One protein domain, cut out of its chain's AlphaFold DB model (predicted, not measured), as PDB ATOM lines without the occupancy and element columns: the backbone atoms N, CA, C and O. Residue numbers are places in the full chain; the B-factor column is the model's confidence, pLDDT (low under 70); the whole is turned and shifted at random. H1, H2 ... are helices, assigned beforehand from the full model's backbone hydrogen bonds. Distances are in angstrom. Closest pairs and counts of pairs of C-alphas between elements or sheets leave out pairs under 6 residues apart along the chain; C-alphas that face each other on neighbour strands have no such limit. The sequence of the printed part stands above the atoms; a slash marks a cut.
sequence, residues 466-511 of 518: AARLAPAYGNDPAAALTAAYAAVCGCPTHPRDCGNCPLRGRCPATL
ATOM      1  N   ALA A 466     135.422 132.723 108.783       97.38
ATOM      2  CA  ALA A 466     134.994 131.376 108.414       97.38
ATOM      3  C   ALA A 466     136.198 130.468 108.136       97.38
ATOM      4  O   ALA A 466     136.293 129.391 108.718       97.38
ATOM      5  N   ALA A 467     137.168 130.937 107.343       96.75
ATOM      6  CA  ALA A 467     138.418 130.212 107.108       96.75
ATOM      7  C   ALA A 467     139.168 129.903 108.417       96.75
ATOM      8  O   ALA A 467     139.607 128.775 108.627       96.75
ATOM      9  N   ARG A 468     139.253 130.873 109.339       96.81
ATOM     10  CA  ARG A 468     139.903 130.688 110.648       96.81
ATOM     11  C   ARG A 468     139.177 129.683 111.549       96.81
ATOM     12  O   ARG A 468     139.825 128.986 112.324       96.81
ATOM     13  N   LEU A 469     137.848 129.635 111.494       97.12
ATOM     14  CA  LEU A 469     137.028 128.776 112.355       97.12
ATOM     15  C   LEU A 469     136.801 127.374 111.786       97.12
ATOM     16  O   LEU A 469     136.337 126.516 112.530       97.12
ATOM     17  N   ALA A 470     137.145 127.118 110.522       97.31
ATOM     18  CA  ALA A 470     136.919 125.823 109.886       97.31
ATOM     19  C   ALA A 470     137.417 124.626 110.724       97.31
ATOM     20  O   ALA A 470     136.606 123.727 110.964       97.31
ATOM     21  N   PRO A 471     138.639 124.622 111.302       97.81
ATOM     22  CA  PRO A 471     139.105 123.490 112.107       97.81
ATOM     23  C   PRO A 471     138.264 123.245 113.365       97.81
ATOM     24  O   PRO A 471     137.986 122.098 113.708       97.81
ATOM     25  N   ALA A 472     137.796 124.314 114.024       96.38
ATOM     26  CA  ALA A 472     136.956 124.213 115.219       96.38
ATOM     27  C   ALA A 472     135.592 123.568 114.923       96.38
ATOM     28  O   ALA A 472     134.945 123.060 115.828       96.38
ATOM     29  N   TYR A 473     135.170 123.564 113.658       97.06
ATOM     30  CA  TYR A 473     133.923 122.962 113.196       97.06
ATOM     31  C   TYR A 473     134.163 121.761 112.273       97.06
ATOM     32  O   TYR A 473     133.358 121.489 111.386       97.06
ATOM     33  N   GLY A 474     135.280 121.044 112.447       96.56
ATOM     34  CA  GLY A 474     135.561 119.821 111.687       96.56
ATOM     35  C   GLY A 474     135.700 120.043 110.176       96.56
ATOM     36  O   GLY A 474     135.444 119.132 109.398       96.56
ATOM     37  N   ASN A 475     136.087 121.253 109.766       96.00
ATOM     38  CA  ASN A 475     136.154 121.721 108.380       96.00
ATOM     39  C   ASN A 475     134.814 121.700 107.622       96.00
ATOM     40  O   ASN A 475     134.813 121.721 106.393       96.00
ATOM     41  N   ASP A 476     133.677 121.722 108.326       97.38
ATOM     42  CA  ASP A 476     132.369 121.944 107.708       97.38
ATOM     43  C   ASP A 476     132.241 123.424 107.278       97.38
ATOM     44  O   ASP A 476     132.207 124.319 108.134       97.38
ATOM     45  N   PRO A 477     132.152 123.719 105.965       94.81
ATOM     46  CA  PRO A 477     132.106 125.092 105.473       94.81
ATOM     47  C   PRO A 477     130.823 125.833 105.878       94.81
ATOM     48  O   PRO A 477     130.865 127.044 106.107       94.81
ATOM     49  N   ALA A 478     129.690 125.137 106.008       96.50
ATOM     50  CA  ALA A 478     128.431 125.743 106.429       96.50
ATOM     51  C   ALA A 478     128.472 126.101 107.920       96.50
ATOM     52  O   ALA A 478     128.069 127.204 108.312       96.50
ATOM     53  N   ALA A 479     129.014 125.206 108.749       97.19
ATOM     54  CA  ALA A 479     129.193 125.456 110.173       97.19
ATOM     55  C   ALA A 479     130.209 126.581 110.426       97.19
ATOM     56  O   ALA A 479     129.935 127.486 111.218       97.19
ATOM     57  N   ALA A 480     131.329 126.588 109.700       97.31
ATOM     58  CA  ALA A 480     132.362 127.614 109.801       97.31
ATOM     59  C   ALA A 480     131.848 129.004 109.393       97.31
ATOM     60  O   ALA A 480     132.063 129.979 110.115       97.31
ATOM     61  N   LEU A 481     131.106 129.100 108.282       96.94
ATOM     62  CA  LEU A 481     130.482 130.353 107.850       96.94
ATOM     63  C   LEU A 481     129.444 130.848 108.866       96.94
ATOM     64  O   LEU A 481     129.433 132.023 109.231       96.94
ATOM     65  N   THR A 482     128.598 129.954 109.374       95.31
ATOM     66  CA  THR A 482     127.588 130.300 110.387       95.31
ATOM     67  C   THR A 482     128.244 130.784 111.683       95.31
ATOM     68  O   THR A 482     127.820 131.775 112.285       95.31
ATOM     69  N   ALA A 483     129.316 130.115 112.105       96.38
ATOM     70  CA  ALA A 483     130.104 130.500 113.262       96.38
ATOM     71  C   ALA A 483     130.786 131.856 113.068       96.38
ATOM     72  O   ALA A 483     130.816 132.652 114.005       96.38
ATOM     73  N   ALA A 484     131.266 132.151 111.859       96.38
ATOM     74  CA  ALA A 484     131.905 133.416 111.527       96.38
ATOM     75  C   ALA A 484     130.989 134.624 111.748       96.38
ATOM     76  O   ALA A 484     131.440 135.625 112.306       96.38
ATOM     77  N   TYR A 485     129.698 134.524 111.408       94.56
ATOM     78  CA  TYR A 485     128.727 135.579 111.722       94.56
ATOM     79  C   TYR A 485     128.636 135.846 113.225       94.56
ATOM     80  O   TYR A 485     128.692 136.997 113.652       94.56
ATOM     81  N   ALA A 486     128.563 134.800 114.051       94.12
ATOM     82  CA  ALA A 486     128.555 134.969 115.502       94.12
ATOM     83  C   ALA A 486     129.889 135.534 116.024       94.12
ATOM     84  O   ALA A 486     129.887 136.407 116.895       94.12
ATOM     85  N   ALA A 487     131.015 135.071 115.478       94.62
ATOM     86  CA  ALA A 487     132.357 135.489 115.869       94.62
ATOM     87  C   ALA A 487     132.601 136.975 115.585       94.62
ATOM     88  O   ALA A 487     133.072 137.700 116.456       94.62
ATOM     89  N   VAL A 488     132.224 137.456 114.396       92.88
ATOM     90  CA  VAL A 488     132.367 138.871 114.018       92.88
ATOM     91  C   VAL A 488     131.467 139.771 114.862       92.88
ATOM     92  O   VAL A 488     131.828 140.921 115.118       92.88
ATOM     93  N   CYS A 489     130.348 139.253 115.371       91.38
ATOM     94  CA  CYS A 489     129.531 139.938 116.370       91.38
ATOM     95  C   CYS A 489     130.132 139.914 117.788       91.38
ATOM     96  O   CYS A 489     129.576 140.563 118.666       91.38
ATOM     97  N   GLY A 490     131.242 139.204 118.029       92.62
ATOM     98  CA  GLY A 490     131.937 139.126 119.319       92.62
ATOM     99  C   GLY A 490     131.655 137.861 120.139       92.62
ATOM    100  O   GLY A 490     131.894 137.856 121.344       92.62
ATOM    101  N   CYS A 491     131.105 136.798 119.544       93.94
ATOM    102  CA  CYS A 491     130.904 135.531 120.251       93.94
ATOM    103  C   CYS A 491     132.257 134.911 120.663       93.94
ATOM    104  O   CYS A 491     133.113 134.732 119.798       93.94
ATOM    105  N   PRO A 492     132.462 134.563 121.950       92.44
ATOM    106  CA  PRO A 492     133.738 134.019 122.412       92.44
ATOM    107  C   PRO A 492     133.813 132.486 122.348       92.44
ATOM    108  O   PRO A 492     134.878 131.929 122.588       92.44
ATOM    109  N   THR A 493     132.705 131.787 122.078       92.56
ATOM    110  CA  THR A 493     132.640 130.320 122.141       92.56
ATOM    111  C   THR A 493     132.600 129.700 120.748       92.56
ATOM    112  O   THR A 493     131.644 129.900 119.997       92.56
ATOM    113  N   HIS A 494     133.637 128.930 120.406       94.56
ATOM    114  CA  HIS A 494     133.745 128.170 119.158       94.56
ATOM    115  C   HIS A 494     134.411 126.801 119.425       94.56
ATOM    116  O   HIS A 494     135.579 126.798 119.810       94.56
ATOM    117  N   PRO A 495     133.713 125.659 119.235       94.69
ATOM    118  CA  PRO A 495     132.302 125.527 118.865       94.69
ATOM    119  C   PRO A 495     131.355 126.328 119.763       94.69
ATOM    120  O   PRO A 495     131.622 126.556 120.943       94.69
ATOM    121  N   ARG A 496     130.247 126.798 119.186       93.56
ATOM    122  CA  ARG A 496     129.270 127.591 119.932       93.56
ATOM    123  C   ARG A 496     128.572 126.701 120.946       93.56
ATOM    124  O   ARG A 496     127.747 125.876 120.575       93.56
ATOM    125  N   ASP A 497     128.843 126.961 122.214       93.38
ATOM    126  CA  ASP A 497     128.119 126.391 123.341       93.38
ATOM    127  C   ASP A 497     127.534 127.531 124.175       93.38
ATOM    128  O   ASP A 497     128.216 128.184 124.967       93.38
ATOM    129  N   CYS A 498     126.257 127.832 123.940       93.50
ATOM    130  CA  CYS A 498     125.560 128.888 124.669       93.50
ATOM    131  C   CYS A 498     125.263 128.497 126.127       93.50
ATOM    132  O   CYS A 498     125.098 129.396 126.952       93.50
ATOM    133  N   GLY A 499     125.206 127.197 126.447       93.06
ATOM    134  CA  GLY A 499     124.942 126.708 127.801       93.06
ATOM    135  C   GLY A 499     126.104 127.018 128.741       93.06
ATOM    136  O   GLY A 499     125.897 127.549 129.832       93.06
ATOM    137  N   ASN A 500     127.327 126.804 128.257       93.50
ATOM    138  CA  ASN A 500     128.556 127.068 129.006       93.50
ATOM    139  C   ASN A 500     129.168 128.456 128.734       93.50
ATOM    140  O   ASN A 500     130.221 128.794 129.271       93.50
ATOM    141  N   CYS A 501     128.514 129.300 127.929       93.69
ATOM    142  CA  CYS A 501     129.049 130.608 127.558       93.69
ATOM    143  C   CYS A 501     129.110 131.574 128.761       93.69
ATOM    144  O   CYS A 501     128.081 131.807 129.414       93.69
ATOM    145  N   PRO A 502     130.263 132.229 129.013       93.12
ATOM    146  CA  PRO A 502     130.393 133.221 130.084       93.12
ATOM    147  C   PRO A 502     129.574 134.491 129.808       93.12
ATOM    148  O   PRO A 502     129.178 135.192 130.733       93.12
ATOM    149  N   LEU A 503     129.261 134.767 128.537       94.19
ATOM    150  CA  LEU A 503     128.484 135.933 128.114       94.19
ATOM    151  C   LEU A 503     126.994 135.628 127.899       94.19
ATOM    152  O   LEU A 503     126.294 136.445 127.307       94.19
ATOM    153  N   ARG A 504     126.465 134.482 128.360       90.56
ATOM    154  CA  ARG A 504     125.064 134.085 128.090       90.56
ATOM    155  C   ARG A 504     124.016 135.116 128.536       90.56
ATOM    156  O   ARG A 504     122.998 135.261 127.872       90.56
ATOM    157  N   GLY A 505     124.285 135.868 129.608       91.00
ATOM    158  CA  GLY A 505     123.403 136.939 130.100       91.00
ATOM    159  C   GLY A 505     123.509 138.267 129.335       91.00
ATOM    160  O   GLY A 505     122.694 139.158 129.545       91.00
ATOM    161  N   ARG A 506     124.505 138.417 128.454       91.88
ATOM    162  CA  ARG A 506     124.741 139.623 127.644       91.88
ATOM    163  C   ARG A 506     125.406 139.251 126.317       91.88
ATOM    164  O   ARG A 506     126.490 139.730 125.992       91.88
ATOM    165  N   CYS A 507     124.779 138.339 125.578       91.50
ATOM    166  CA  CYS A 507     125.386 137.750 124.391       91.50
ATOM    167  C   CYS A 507     125.582 138.814 123.296       91.50
ATOM    168  O   CYS A 507     124.605 139.393 122.814       91.50
ATOM    169  N   PRO A 508     126.822 139.067 122.849       90.44
ATOM    170  CA  PRO A 508     127.078 140.117 121.874       90.44
ATOM    171  C   PRO A 508     126.493 139.764 120.498       90.44
ATOM    172  O   PRO A 508     126.021 140.650 119.803       90.44
ATOM    173  N   ALA A 509     126.389 138.475 120.144       88.38
ATOM    174  CA  ALA A 509     125.765 138.038 118.894       88.38
ATOM    175  C   ALA A 509     124.243 138.265 118.835       88.38
ATOM    176  O   ALA A 509     123.714 138.472 117.749       88.38
ATOM    177  N   THR A 510     123.536 138.249 119.971       87.25
ATOM    178  CA  THR A 510     122.088 138.539 120.015       87.25
ATOM    179  C   THR A 510     121.797 140.023 120.199       87.25
ATOM    180  O   THR A 510     120.726 140.487 119.835       87.25
ATOM    181  N   LEU A 511     122.741 140.757 120.791       84.94
ATOM    182  CA  LEU A 511     122.667 142.207 120.964       84.94
ATOM    183  C   LEU A 511     123.232 142.967 119.755       84.94
ATOM    184  O   LEU A 511     123.119 144.191 119.697       84.94
TER     185      LEU A 511
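AT A GLANCE: This is residues 466 to 511 of the 518 residues of a protein of Methanoculleus sp (UniProt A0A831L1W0). One helix of 12 residues, H2, has a short helix of 4 residues, H1, packed on its side, and beyond its last residue a wide loop, residues 489 to 507, swings out and folds back to a last short helix, H3, near H2. The two C-alphas farthest apart lie in the links: that of Asn 475 in the link from H1 to H2, and that of Gly 505 in this loop. The printed part has 46 residues with three named helices, in the order H1, H2, H3, and no named strand; the class is all helix, with 20 of the 46 residues, under half, in named elements. The whole is compact, with a radius of gyration of the C-alphas of 10.3 A, and elongated, with spans of 29 by 18 by 13 A.

HOW THE PARTS SIT: H2, residues 477 to 488, is the longest helix. H1, residues 466 to 469, touches H2, with 11 pairs of C-alphas within 8 A; the closest C-alphas are those of Ala 466 and Leu 481, 4.7 A apart. H3, residues 508 to 511, is close to H2 but not clearly touching; the closest C-alphas, of Ala 486 and Ala 509, are 5.4 A apart. H1 and H3 are apart. In H2, 7 of 8 O i to N i+4 pairs are within hydrogen-bond range, while H1 and H3 are too short for such a pair.

IN THESE COORDINATES: H2 measures 16.2 A from C-alpha 477 at (132.106, 125.092, 105.473) to C-alpha 488. H1 measures 5.1 A and begins with C-alpha 466 at (134.994, 131.376, 108.414). H3 measures 5.0 A and ends with C-alpha 511 at (122.667, 142.207, 120.964).

THE WHOLE: The two C-alphas farthest apart, of Asn 475 and Gly 505, are 29.4 A apart. The link from H1 to H2 is short and that from H2 to H3 is long, with 19 residues. The printed part has no cut. Its mean pLDDT is 94.1, and no printed residue is under 70.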